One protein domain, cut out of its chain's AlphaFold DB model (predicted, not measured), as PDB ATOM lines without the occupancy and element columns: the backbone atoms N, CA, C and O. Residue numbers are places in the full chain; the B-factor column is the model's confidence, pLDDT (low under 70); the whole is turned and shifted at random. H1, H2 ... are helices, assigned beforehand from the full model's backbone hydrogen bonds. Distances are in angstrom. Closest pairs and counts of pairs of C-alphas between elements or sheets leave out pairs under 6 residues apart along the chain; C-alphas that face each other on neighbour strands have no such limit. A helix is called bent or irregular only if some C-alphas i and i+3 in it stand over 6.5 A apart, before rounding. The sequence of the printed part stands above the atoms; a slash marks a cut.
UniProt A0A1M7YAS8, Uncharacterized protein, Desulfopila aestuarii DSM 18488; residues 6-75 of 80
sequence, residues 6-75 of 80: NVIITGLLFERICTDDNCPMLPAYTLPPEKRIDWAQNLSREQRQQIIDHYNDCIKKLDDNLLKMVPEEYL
ATOM      1  N   ASN A   6     -18.018  13.771  -6.072       74.69
ATOM      2  CA  ASN A   6     -17.084  13.033  -5.222       74.69
ATOM      3  C   ASN A   6     -17.668  11.745  -4.628       74.69
ATOM      4  O   ASN A   6     -16.963  10.743  -4.565       74.69
ATOM      5  N   VAL A   7     -18.923  11.761  -4.175       75.88
ATOM      6  CA  VAL A   7     -19.585  10.598  -3.566       75.88
ATOM      7  C   VAL A   7     -19.812   9.516  -4.616       75.88
ATOM      8  O   VAL A   7     -19.515   8.355  -4.352       75.88
ATOM      9  N   ILE A   8     -20.259   9.906  -5.815       76.62
ATOM     10  CA  ILE A   8     -20.461   8.985  -6.942       76.62
ATOM     11  C   ILE A   8     -19.129   8.331  -7.313       76.62
ATOM     12  O   ILE A   8     -19.011   7.111  -7.275       76.62
ATOM     13  N   ILE A   9     -18.099   9.136  -7.588       81.81
ATOM     14  CA  ILE A   9     -16.790   8.621  -8.008       81.81
ATOM     15  C   ILE A   9     -16.169   7.751  -6.916       81.81
ATOM     16  O   ILE A   9     -15.662   6.677  -7.219       81.81
ATOM     17  N   THR A  10     -16.251   8.162  -5.646       81.25
ATOM     18  CA  THR A  10     -15.708   7.364  -4.536       81.25
ATOM     19  C   THR A  10     -16.425   6.021  -4.409       81.25
ATOM     20  O   THR A  10     -15.766   5.004  -4.214       81.25
ATOM     21  N   GLY A  11     -17.751   5.990  -4.580       81.75
ATOM     22  CA  GLY A  11     -18.526   4.746  -4.594       81.75
ATOM     23  C   GLY A  11     -18.067   3.772  -5.686       81.75
ATOM     24  O   GLY A  11     -17.911   2.582  -5.430       81.75
ATOM     25  N   LEU A  12     -17.746   4.290  -6.874       81.56
ATOM     26  CA  LEU A  12     -17.281   3.499  -8.018       81.56
ATOM     27  C   LEU A  12     -15.872   2.897  -7.841       81.56
ATOM     28  O   LEU A  12     -15.484   2.004  -8.595       81.56
ATOM     29  N   LEU A  13     -15.081   3.351  -6.861       83.25
ATOM     30  CA  LEU A  13     -13.728   2.823  -6.617       83.25
ATOM     31  C   LEU A  13     -13.722   1.452  -5.926       83.25
ATOM     32  O   LEU A  13     -12.707   0.747  -5.995       83.25
ATOM     33  N   PHE A  14     -14.807   1.091  -5.235       74.69
ATOM     34  CA  PHE A  14     -14.861  -0.128  -4.427       74.69
ATOM     35  C   PHE A  14     -15.041  -1.383  -5.279       74.69
ATOM     36  O   PHE A  14     -14.401  -2.395  -4.998       74.69
ATOM     37  N   GLU A  15     -15.805  -1.300  -6.369       74.56
ATOM     38  CA  GLU A  15     -16.033  -2.423  -7.276       74.56
ATOM     39  C   GLU A  15     -16.005  -1.964  -8.736       74.56
ATOM     40  O   GLU A  15     -16.581  -0.938  -9.100       74.56
ATOM     41  N   ARG A  16     -15.329  -2.737  -9.596       76.31
ATOM     42  CA  ARG A  16     -15.397  -2.528 -11.046       76.31
ATOM     43  C   ARG A  16     -16.724  -3.085 -11.544       76.31
ATOM     44  O   ARG A  16     -16.842  -4.282 -11.779       76.31
ATOM     45  N   ILE A  17     -17.701  -2.203 -11.724       72.56
ATOM     46  CA  ILE A  17     -19.043  -2.572 -12.203       72.56
ATOM     47  C   ILE A  17     -19.186  -2.517 -13.735       72.56
ATOM     48  O   ILE A  17     -20.195  -2.958 -14.273       72.56
ATOM     49  N   CYS A  18     -18.189  -1.986 -14.451       75.69
ATOM     50  CA  CYS A  18     -18.202  -1.845 -15.908       75.69
ATOM     51  C   CYS A  18     -17.092  -2.686 -16.566       75.69
ATOM     52  O   CYS A  18     -15.929  -2.642 -16.148       75.69
ATOM     53  N   THR A  19     -17.439  -3.437 -17.617       79.38
ATOM     54  CA  THR A  19     -16.505  -4.242 -18.425       79.38
ATOM     55  C   THR A  19     -15.951  -3.499 -19.644       79.38
ATOM     56  O   THR A  19     -15.194  -4.094 -20.399       79.38
ATOM     57  N   ASP A  20     -16.277  -2.216 -19.832       85.88
ATOM     58  CA  ASP A  20     -15.761  -1.408 -20.943       85.88
ATOM     59  C   ASP A  20     -14.241  -1.207 -20.818       85.88
ATOM     60  O   ASP A  20     -13.733  -0.755 -19.784       85.88
ATOM     61  N   ASP A  21     -13.520  -1.545 -21.886       88.06
ATOM     62  CA  ASP A  21     -12.067  -1.392 -22.004       88.06
ATOM     63  C   ASP A  21     -11.628   0.076 -22.121       88.06
ATOM     64  O   ASP A  21     -10.459   0.392 -21.915       88.06
ATOM     65  N   ASN A  22     -12.563   0.986 -22.404       89.38
ATOM     66  CA  ASN A  22     -12.337   2.429 -22.429       89.38
ATOM     67  C   ASN A  22     -12.891   3.128 -21.179       89.38
ATOM     68  O   ASN A  22     -13.058   4.349 -21.180       89.38
ATOM     69  N   CYS A  23     -13.201   2.384 -20.110       90.00
ATOM     70  CA  CYS A  23     -13.731   2.985 -18.894       90.00
ATOM     71  C   CYS A  23     -12.710   3.977 -18.291       90.00
ATOM     72  O   CYS A  23     -11.593   3.578 -17.947       90.00
ATOM     73  N   PRO A  24     -13.079   5.255 -18.078       91.19
ATOM     74  CA  PRO A  24     -12.164   6.279 -17.561       91.19
ATOM     75  C   PRO A  24     -11.697   6.011 -16.119       91.19
ATOM     76  O   PRO A  24     -10.738   6.624 -15.654       91.19
ATOM     77  N   MET A  25     -12.333   5.067 -15.413       90.50
ATOM     78  CA  MET A  25     -11.925   4.597 -14.083       90.50
ATOM     79  C   MET A  25     -10.880   3.473 -14.111       90.50
ATOM     80  O   MET A  25     -10.356   3.120 -13.055       90.50
ATOM     81  N   LEU A  26     -10.533   2.912 -15.278       90.44
ATOM     82  CA  LEU A  26      -9.530   1.843 -15.385       90.44
ATOM     83  C   LEU A  26      -8.206   2.146 -14.673       90.44
ATOM     84  O   LEU A  26      -7.719   1.257 -13.968       90.44
ATOM     85  N   PRO A  27      -7.639   3.369 -14.758       91.69
ATOM     86  CA  PRO A  27      -6.419   3.696 -14.031       91.69
ATOM     87  C   PRO A  27      -6.551   3.488 -12.518       91.69
ATOM     88  O   PRO A  27      -5.619   2.983 -11.896       91.69
ATOM     89  N   ALA A  28      -7.714   3.778 -11.925       92.06
ATOM     90  CA  ALA A  28      -7.944   3.592 -10.493       92.06
ATOM     91  C   ALA A  28      -7.831   2.121 -10.069       92.06
ATOM     92  O   ALA A  28      -7.299   1.818  -9.003       92.06
ATOM     93  N   TYR A  29      -8.281   1.188 -10.910       89.50
ATOM     94  CA  TYR A  29      -8.244  -0.242 -10.589       89.50
ATOM     95  C   TYR A  29      -6.841  -0.853 -10.682       89.50
ATOM     96  O   TYR A  29      -6.613  -1.919 -10.113       89.50
ATOM     97  N   THR A  30      -5.890  -0.168 -11.324       90.19
ATOM     98  CA  THR A  30      -4.464  -0.542 -11.290       90.19
ATOM     99  C   THR A  30      -3.758  -0.113 -10.001       90.19
ATOM    100  O   THR A  30      -2.641  -0.555  -9.731       90.19
ATOM    101  N   LEU A  31      -4.403   0.730  -9.187       91.12
ATOM    102  CA  LEU A  31      -3.861   1.211  -7.924       91.12
ATOM    103  C   LEU A  31      -4.291   0.317  -6.746       91.12
ATOM    104  O   LEU A  31      -5.408  -0.226  -6.745       91.12
ATOM    105  N   PRO A  32      -3.450   0.227  -5.697       91.06
ATOM    106  CA  PRO A  32      -3.852  -0.328  -4.407       91.06
ATOM    107  C   PRO A  32      -5.116   0.366  -3.864       91.06
ATOM    108  O   PRO A  32      -5.249   1.579  -4.065       91.06
ATOM    109  N   PRO A  33      -6.037  -0.350  -3.183       86.56
ATOM    110  CA  PRO A  33      -7.302   0.207  -2.692       86.56
ATOM    111  C   PRO A  33      -7.152   1.517  -1.908       86.56
ATOM    112  O   PRO A  33      -7.921   2.453  -2.116       86.56
ATOM    113  N   GLU A  34      -6.121   1.621  -1.074       86.56
ATOM    114  CA  GLU A  34      -5.826   2.794  -0.254       86.56
ATOM    115  C   GLU A  34      -5.438   4.037  -1.071       86.56
ATOM    116  O   GLU A  34      -5.649   5.153  -0.611       86.56
ATOM    117  N   LYS A  35      -4.937   3.869  -2.304       90.69
ATOM    118  CA  LYS A  35      -4.541   4.974  -3.199       90.69
ATOM    119  C   LYS A  35      -5.635   5.407  -4.173       90.69
ATOM    120  O   LYS A  35      -5.483   6.410  -4.869       90.69
ATOM    121  N   ARG A  36      -6.737   4.659  -4.247       90.62
ATOM    122  CA  ARG A  36      -7.844   4.940  -5.172       90.62
ATOM    123  C   ARG A  36      -8.543   6.258  -4.848       90.62
ATOM    124  O   ARG A  36      -8.899   7.001  -5.759       90.62
ATOM    125  N   ILE A  37      -8.706   6.556  -3.558       87.69
ATOM    126  CA  ILE A  37      -9.344   7.794  -3.088       87.69
ATOM    127  C   ILE A  37      -8.474   9.002  -3.441       87.69
ATOM    128  O   ILE A  37      -8.980   9.959  -4.022       87.69
ATOM    129  N   ASP A  38      -7.169   8.931  -3.175       89.50
ATOM    130  CA  ASP A  38      -6.222   9.997  -3.526       89.50
ATOM    131  C   ASP A  38      -6.200  10.249  -5.037       89.50
ATOM    132  O   ASP A  38      -6.214  11.394  -5.490       89.50
ATOM    133  N   TRP A  39      -6.225   9.184  -5.844       91.38
ATOM    134  CA  TRP A  39      -6.352   9.304  -7.295       91.38
ATOM    135  C   TRP A  39      -7.628  10.056  -7.691       91.38
ATOM    136  O   TRP A  39      -7.553  11.018  -8.453       91.38
ATOM    137  N   ALA A  40      -8.778   9.693  -7.112       89.25
ATOM    138  CA  ALA A  40     -10.047  10.360  -7.394       89.25
ATOM    139  C   ALA A  40     -10.058  11.825  -6.936       89.25
ATOM    140  O   ALA A  40     -10.673  12.669  -7.584       89.25
ATOM    141  N   GLN A  41      -9.370  12.166  -5.844       87.69
ATOM    142  CA  GLN A  41      -9.237  13.547  -5.370       87.69
ATOM    143  C   GLN A  41      -8.407  14.418  -6.323       87.69
ATOM    144  O   GLN A  41      -8.728  15.593  -6.493       87.69
ATOM    145  N   ASN A  42      -7.419  13.835  -7.004       90.69
ATOM    146  CA  ASN A  42      -6.553  14.540  -7.951       90.69
ATOM    147  C   ASN A  42      -7.153  14.715  -9.361       90.69
ATOM    148  O   ASN A  42      -6.527  15.345 -10.212       90.69
ATOM    149  N   LEU A  43      -8.357  14.197  -9.626       90.38
ATOM    150  CA  LEU A  43      -9.032  14.390 -10.911       90.38
ATOM    151  C   LEU A  43      -9.468  15.845 -11.116       90.38
ATOM    152  O   LEU A  43     -10.086  16.459 -10.234       90.38
ATOM    153  N   SER A  44      -9.237  16.354 -12.326       92.81
ATOM    154  CA  SER A  44      -9.815  17.616 -12.782       92.81
ATOM    155  C   SER A  44     -11.341  17.517 -12.875       92.81
ATOM    156  O   SER A  44     -11.919  16.430 -12.952       92.81
ATOM    157  N   ARG A  45     -12.020  18.668 -12.910       90.25
ATOM    158  CA  ARG A  45     -13.478  18.715 -13.092       90.25
ATOM    159  C   ARG A  45     -13.926  18.016 -14.383       90.25
ATOM    160  O   ARG A  45     -14.919  17.303 -14.375       90.25
ATOM    161  N   GLU A  46     -13.177  18.188 -15.468       92.94
ATOM    162  CA  GLU A  46     -13.479  17.564 -16.762       92.94
ATOM    163  C   GLU A  46     -13.354  16.038 -16.698       92.94
ATOM    164  O   GLU A  46     -14.234  15.329 -17.177       92.94
ATOM    165  N   GLN A  47     -12.313  15.523 -16.039       92.44
ATOM    166  CA  GLN A  47     -12.130  14.079 -15.858       92.44
ATOM    167  C   GLN A  47     -13.245  13.469 -14.998       92.44
ATOM    168  O   GLN A  47     -13.742  12.386 -15.300       92.44
ATOM    169  N   ARG A  48     -13.675  14.177 -13.944       90.50
ATOM    170  CA  ARG A  48     -14.814  13.764 -13.105       90.50
ATOM    171  C   ARG A  48     -16.102  13.682 -13.917       90.50
ATOM    172  O   ARG A  48     -16.818  12.690 -13.806       90.50
ATOM    173  N   GLN A  49     -16.358  14.683 -14.759       91.44
ATOM    174  CA  GLN A  49     -17.532  14.698 -15.625       91.44
ATOM    175  C   GLN A  49     -17.507  13.538 -16.629       91.44
ATOM    176  O   GLN A  49     -18.495  12.822 -16.740       91.44
ATOM    177  N   GLN A  50     -16.364  13.277 -17.274       92.25
ATOM    178  CA  GLN A  50     -16.207  12.146 -18.202       92.25
ATOM    179  C   GLN A  50     -16.510  10.795 -17.544       92.25
ATOM    180  O   GLN A  50     -17.123   9.929 -18.165       92.25
ATOM    181  N   ILE A  51     -16.094  10.608 -16.286       91.12
ATOM    182  CA  ILE A  51     -16.430   9.406 -15.518       91.12
ATOM    183  C   ILE A  51     -17.941   9.318 -15.326       91.12
ATOM    184  O   ILE A  51     -18.535   8.301 -15.665       91.12
ATOM    185  N   ILE A  52     -18.572  10.377 -14.821       89.06
ATOM    186  CA  ILE A  52     -20.016  10.388 -14.557       89.06
ATOM    187  C   ILE A  52     -20.816  10.099 -15.833       89.06
ATOM    188  O   ILE A  52     -21.702   9.245 -15.813       89.06
ATOM    189  N   ASP A  53     -20.471  10.749 -16.944       91.25
ATOM    190  CA  ASP A  53     -21.145  10.568 -18.232       91.25
ATOM    191  C   ASP A  53     -21.020   9.122 -18.726       91.25
ATOM    192  O   ASP A  53     -22.022   8.495 -19.068       91.25
ATOM    193  N   HIS A  54     -19.816   8.545 -18.658       90.94
ATOM    194  CA  HIS A  54     -19.588   7.150 -19.033       90.94
ATOM    195  C   HIS A  54     -20.431   6.170 -18.202       90.94
ATOM    196  O   HIS A  54     -20.978   5.204 -18.737       90.94
ATOM    197  N   TYR A  55     -20.551   6.401 -16.892       86.25
ATOM    198  CA  TYR A  55     -21.362   5.542 -16.027       86.25
ATOM    199  C   TYR A  55     -22.859   5.682 -16.298       86.25
ATOM    200  O   TYR A  55     -23.556   4.667 -16.331       86.25
ATOM    201  N   ASN A  56     -23.345   6.895 -16.565       87.31
ATOM    202  CA  ASN A  56     -24.729   7.112 -16.983       87.31
ATOM    203  C   ASN A  56     -25.042   6.379 -18.296       87.31
ATOM    204  O   ASN A  56     -26.083   5.730 -18.404       87.31
ATOM    205  N   ASP A  57     -24.122   6.406 -19.262       88.88
ATOM    206  CA  ASP A  57     -24.266   5.663 -20.517       88.88
ATOM    207  C   ASP A  57     -24.294   4.146 -20.293       88.88
ATOM    208  O   ASP A  57     -25.060   3.431 -20.942       88.88
ATOM    209  N   CYS A  58     -23.479   3.634 -19.367       84.50
ATOM    210  CA  CYS A  58     -23.487   2.215 -19.009       84.50
ATOM    211  C   CYS A  58     -24.811   1.798 -18.358       84.50
ATOM    212  O   CYS A  58     -25.370   0.771 -18.741       84.50
ATOM    213  N   ILE A  59     -25.330   2.603 -17.426       83.94
ATOM    214  CA  ILE A  59     -26.623   2.365 -16.766       83.94
ATOM    215  C   ILE A  59     -27.744   2.358 -17.802       83.94
ATOM    216  O   ILE A  59     -28.523   1.415 -17.849       83.94
ATOM    217  N   LYS A  60     -27.763   3.339 -18.709       86.69
ATOM    218  CA  LYS A  60     -28.767   3.404 -19.774       86.69
ATOM    219  C   LYS A  60     -28.746   2.168 -20.678       86.69
ATOM    220  O   LYS A  60     -29.797   1.631 -21.004       86.69
ATOM    221  N   LYS A  61     -27.560   1.675 -21.054       84.06
ATOM    222  CA  LYS A  61     -27.428   0.426 -21.831       84.06
ATOM    223  C   LYS A  61     -27.938  -0.793 -21.057       84.06
ATOM    224  O   LYS A  61     -28.495  -1.705 -21.665       84.06
ATOM    225  N   LEU A  62     -27.713  -0.832 -19.743       80.31
ATOM    226  CA  LEU A  62     -28.242  -1.865 -18.853       80.31
ATOM    227  C   LEU A  62     -29.771  -1.814 -18.808       80.31
ATOM    228  O   LEU A  62     -30.393  -2.842 -19.058       80.31
ATOM    229  N   ASP A  63     -30.360  -0.639 -18.596       81.44
ATOM    230  CA  ASP A  63     -31.813  -0.439 -18.594       81.44
ATOM    231  C   ASP A  63     -32.439  -0.836 -19.938       81.44
ATOM    232  O   ASP A  63     -33.386  -1.620 -19.975       81.44
ATOM    233  N   ASP A  64     -31.856  -0.395 -21.057       78.62
ATOM    234  CA  ASP A  64     -32.312  -0.758 -22.404       78.62
ATOM    235  C   ASP A  64     -32.255  -2.277 -22.644       78.62
ATOM    236  O   ASP A  64     -33.107  -2.840 -23.337       78.62
ATOM    237  N   ASN A  65     -31.244  -2.961 -22.104       77.44
ATOM    238  CA  ASN A  65     -31.129  -4.415 -22.210       77.44
ATOM    239  C   ASN A  65     -32.118  -5.135 -21.290       77.44
ATOM    240  O   ASN A  65     -32.724  -6.113 -21.723       77.44
ATOM    241  N   LEU A  66     -32.318  -4.648 -20.064       73.06
ATOM    242  CA  LEU A  66     -33.311  -5.193 -19.140       73.06
ATOM    243  C   LEU A  66     -34.716  -5.077 -19.734       73.06
ATOM    244  O   LEU A  66     -35.431  -6.073 -19.766       73.06
ATOM    245  N   LEU A  67     -35.073  -3.925 -20.309       71.38
ATOM    246  CA  LEU A  67     -36.358  -3.719 -20.986       71.38
ATOM    247  C   LEU A  67     -36.586  -4.693 -22.150       71.38
ATOM    248  O   LEU A  67     -37.707  -5.149 -22.345       71.38
ATOM    249  N   LYS A  68     -35.538  -5.069 -22.895       71.38
ATOM    250  CA  LYS A  68     -35.627  -6.090 -23.959       71.38
ATOM    251  C   LYS A  68     -35.802  -7.513 -23.426       71.38
ATOM    252  O   LYS A  68     -36.266  -8.379 -24.162       71.38
ATOM    253  N   MET A  69     -35.377  -7.770 -22.191       71.62
ATOM    254  CA  MET A  69     -35.525  -9.069 -21.531       71.62
ATOM    255  C   MET A  69     -36.871  -9.214 -20.815       71.62
ATOM    256  O   MET A  69     -37.266 -10.342 -20.522       71.62
ATOM    257  N   VAL A  70     -37.578  -8.111 -20.546       67.31
ATOM    258  CA  VAL A  70     -38.945  -8.145 -20.018       67.31
ATOM    259  C   VAL A  70     -39.889  -8.596 -21.139       67.31
ATOM    260  O   VAL A  70     -39.973  -7.925 -22.170       67.31
ATOM    261  N   PRO A  71     -40.621  -9.714 -20.974       70.81
ATOM    262  CA  PRO A  71     -41.609 -10.130 -21.960       70.81
ATOM    263  C   PRO A  71     -42.671  -9.036 -22.154       70.81
ATOM    264  O   PRO A  71     -43.151  -8.452 -21.182       70.81
ATOM    265  N   GLU A  72     -43.060  -8.770 -23.406       67.38
ATOM    266  CA  GLU A  72     -43.983  -7.682 -23.792       67.38
ATOM    267  C   GLU A  72     -45.307  -7.666 -23.003       67.38
ATOM    268  O   GLU A  72     -45.924  -6.617 -22.819       67.38
ATOM    269  N   GLU A  73     -45.749  -8.829 -22.527       68.50
ATOM    270  CA  GLU A  73     -46.937  -9.012 -21.688       68.50
ATOM    271  C   GLU A  73     -46.852  -8.306 -20.323       68.50
ATOM    272  O   GLU A  73     -47.881  -7.877 -19.805       68.50
ATOM    273  N   TYR A  74     -45.647  -8.096 -19.781       64.19
ATOM    274  CA  TYR A  74     -45.425  -7.373 -18.522       64.19
ATOM    275  C   TYR A  74     -45.256  -5.860 -18.715       64.19
ATOM    276  O   TYR A  74     -45.517  -5.099 -17.787       64.19
ATOM    277  N   LEU A  75     -44.886  -5.402 -19.919       63.22
ATOM    278  CA  LEU A  75     -44.740  -3.972 -20.241       63.22
ATOM    279  C   LEU A  75     -46.091  -3.256 -20.425       63.22
ATOM    280  O   LEU A  75     -46.152  -2.031 -20.411       63.22
TER     281      LEU A  75
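This is residues 6 to 75 of the 80 residues of an uncharacterized protein of Desulfopila aestuarii DSM 18488 (UniProt A0A1M7YAS8). One long helix, H4, makes the length of a lopsided model: a small head of H1, H2 and H3 gathers near its beginning, where H1 packs on it, while its far part sticks out as an arm with residues 60 to 66 and 68 to 74 free and the short H5 at the tip. The printed part has 70 residues, with five named helices in the order H1, H2, H3, H4, H5 and no named strand, and its class is all helix. It is loose, with a radius of gyration of the C-alphas of 14.8 A and spans of 48 by 23 by 22 A.

Find C-alpha 6 at (-17.084, 13.033, -5.222); H1 runs from there to residue 12. H2 holds residues 26 to 29. H3, residues 33 to 41, is 13.7 A long and irregular, but only just: C-alphas 34 and 37 are 6.7 A apart. Look next at C-alpha 45, at (-13.478, 18.715, -13.092), where H4 begins; it runs 36.5 A to residue 69. H5, residues 72 to 75, ends at C-alpha 75, at (-44.740, -3.972, -20.241).

H1 touches H3, closest at the C-alphas of Thr 10 and Ile 37, 6.5 A apart; they run opposite ways at a tilt of 37 degrees, only just steep. H1 touches H4 at residues 48 to 52 of H4 alone, closest at the C-alphas of Ile 9 and Arg 48, 7.5 A apart, the same way at a steep tilt of 48 degrees. H2 touches H3, closest at the C-alphas of Ala 28 and Arg 36, 5.5 A apart. H3 and H4 are only just apart, at 8.2 A, and H5 touches no helix. Every O i to N i+4 pair is within hydrogen-bond range in H1 and H4, against 3 of 5 in H3; H2 and H5 are too short for such a pair.

The two C-alphas farthest apart, those of Asn 42 and Glu 73, are 48.7 A apart. The printed part has no cut; the link from H1 to H2, 13 residues, is long. Confidence is under 70 at residue 70 and residues 72 to 75.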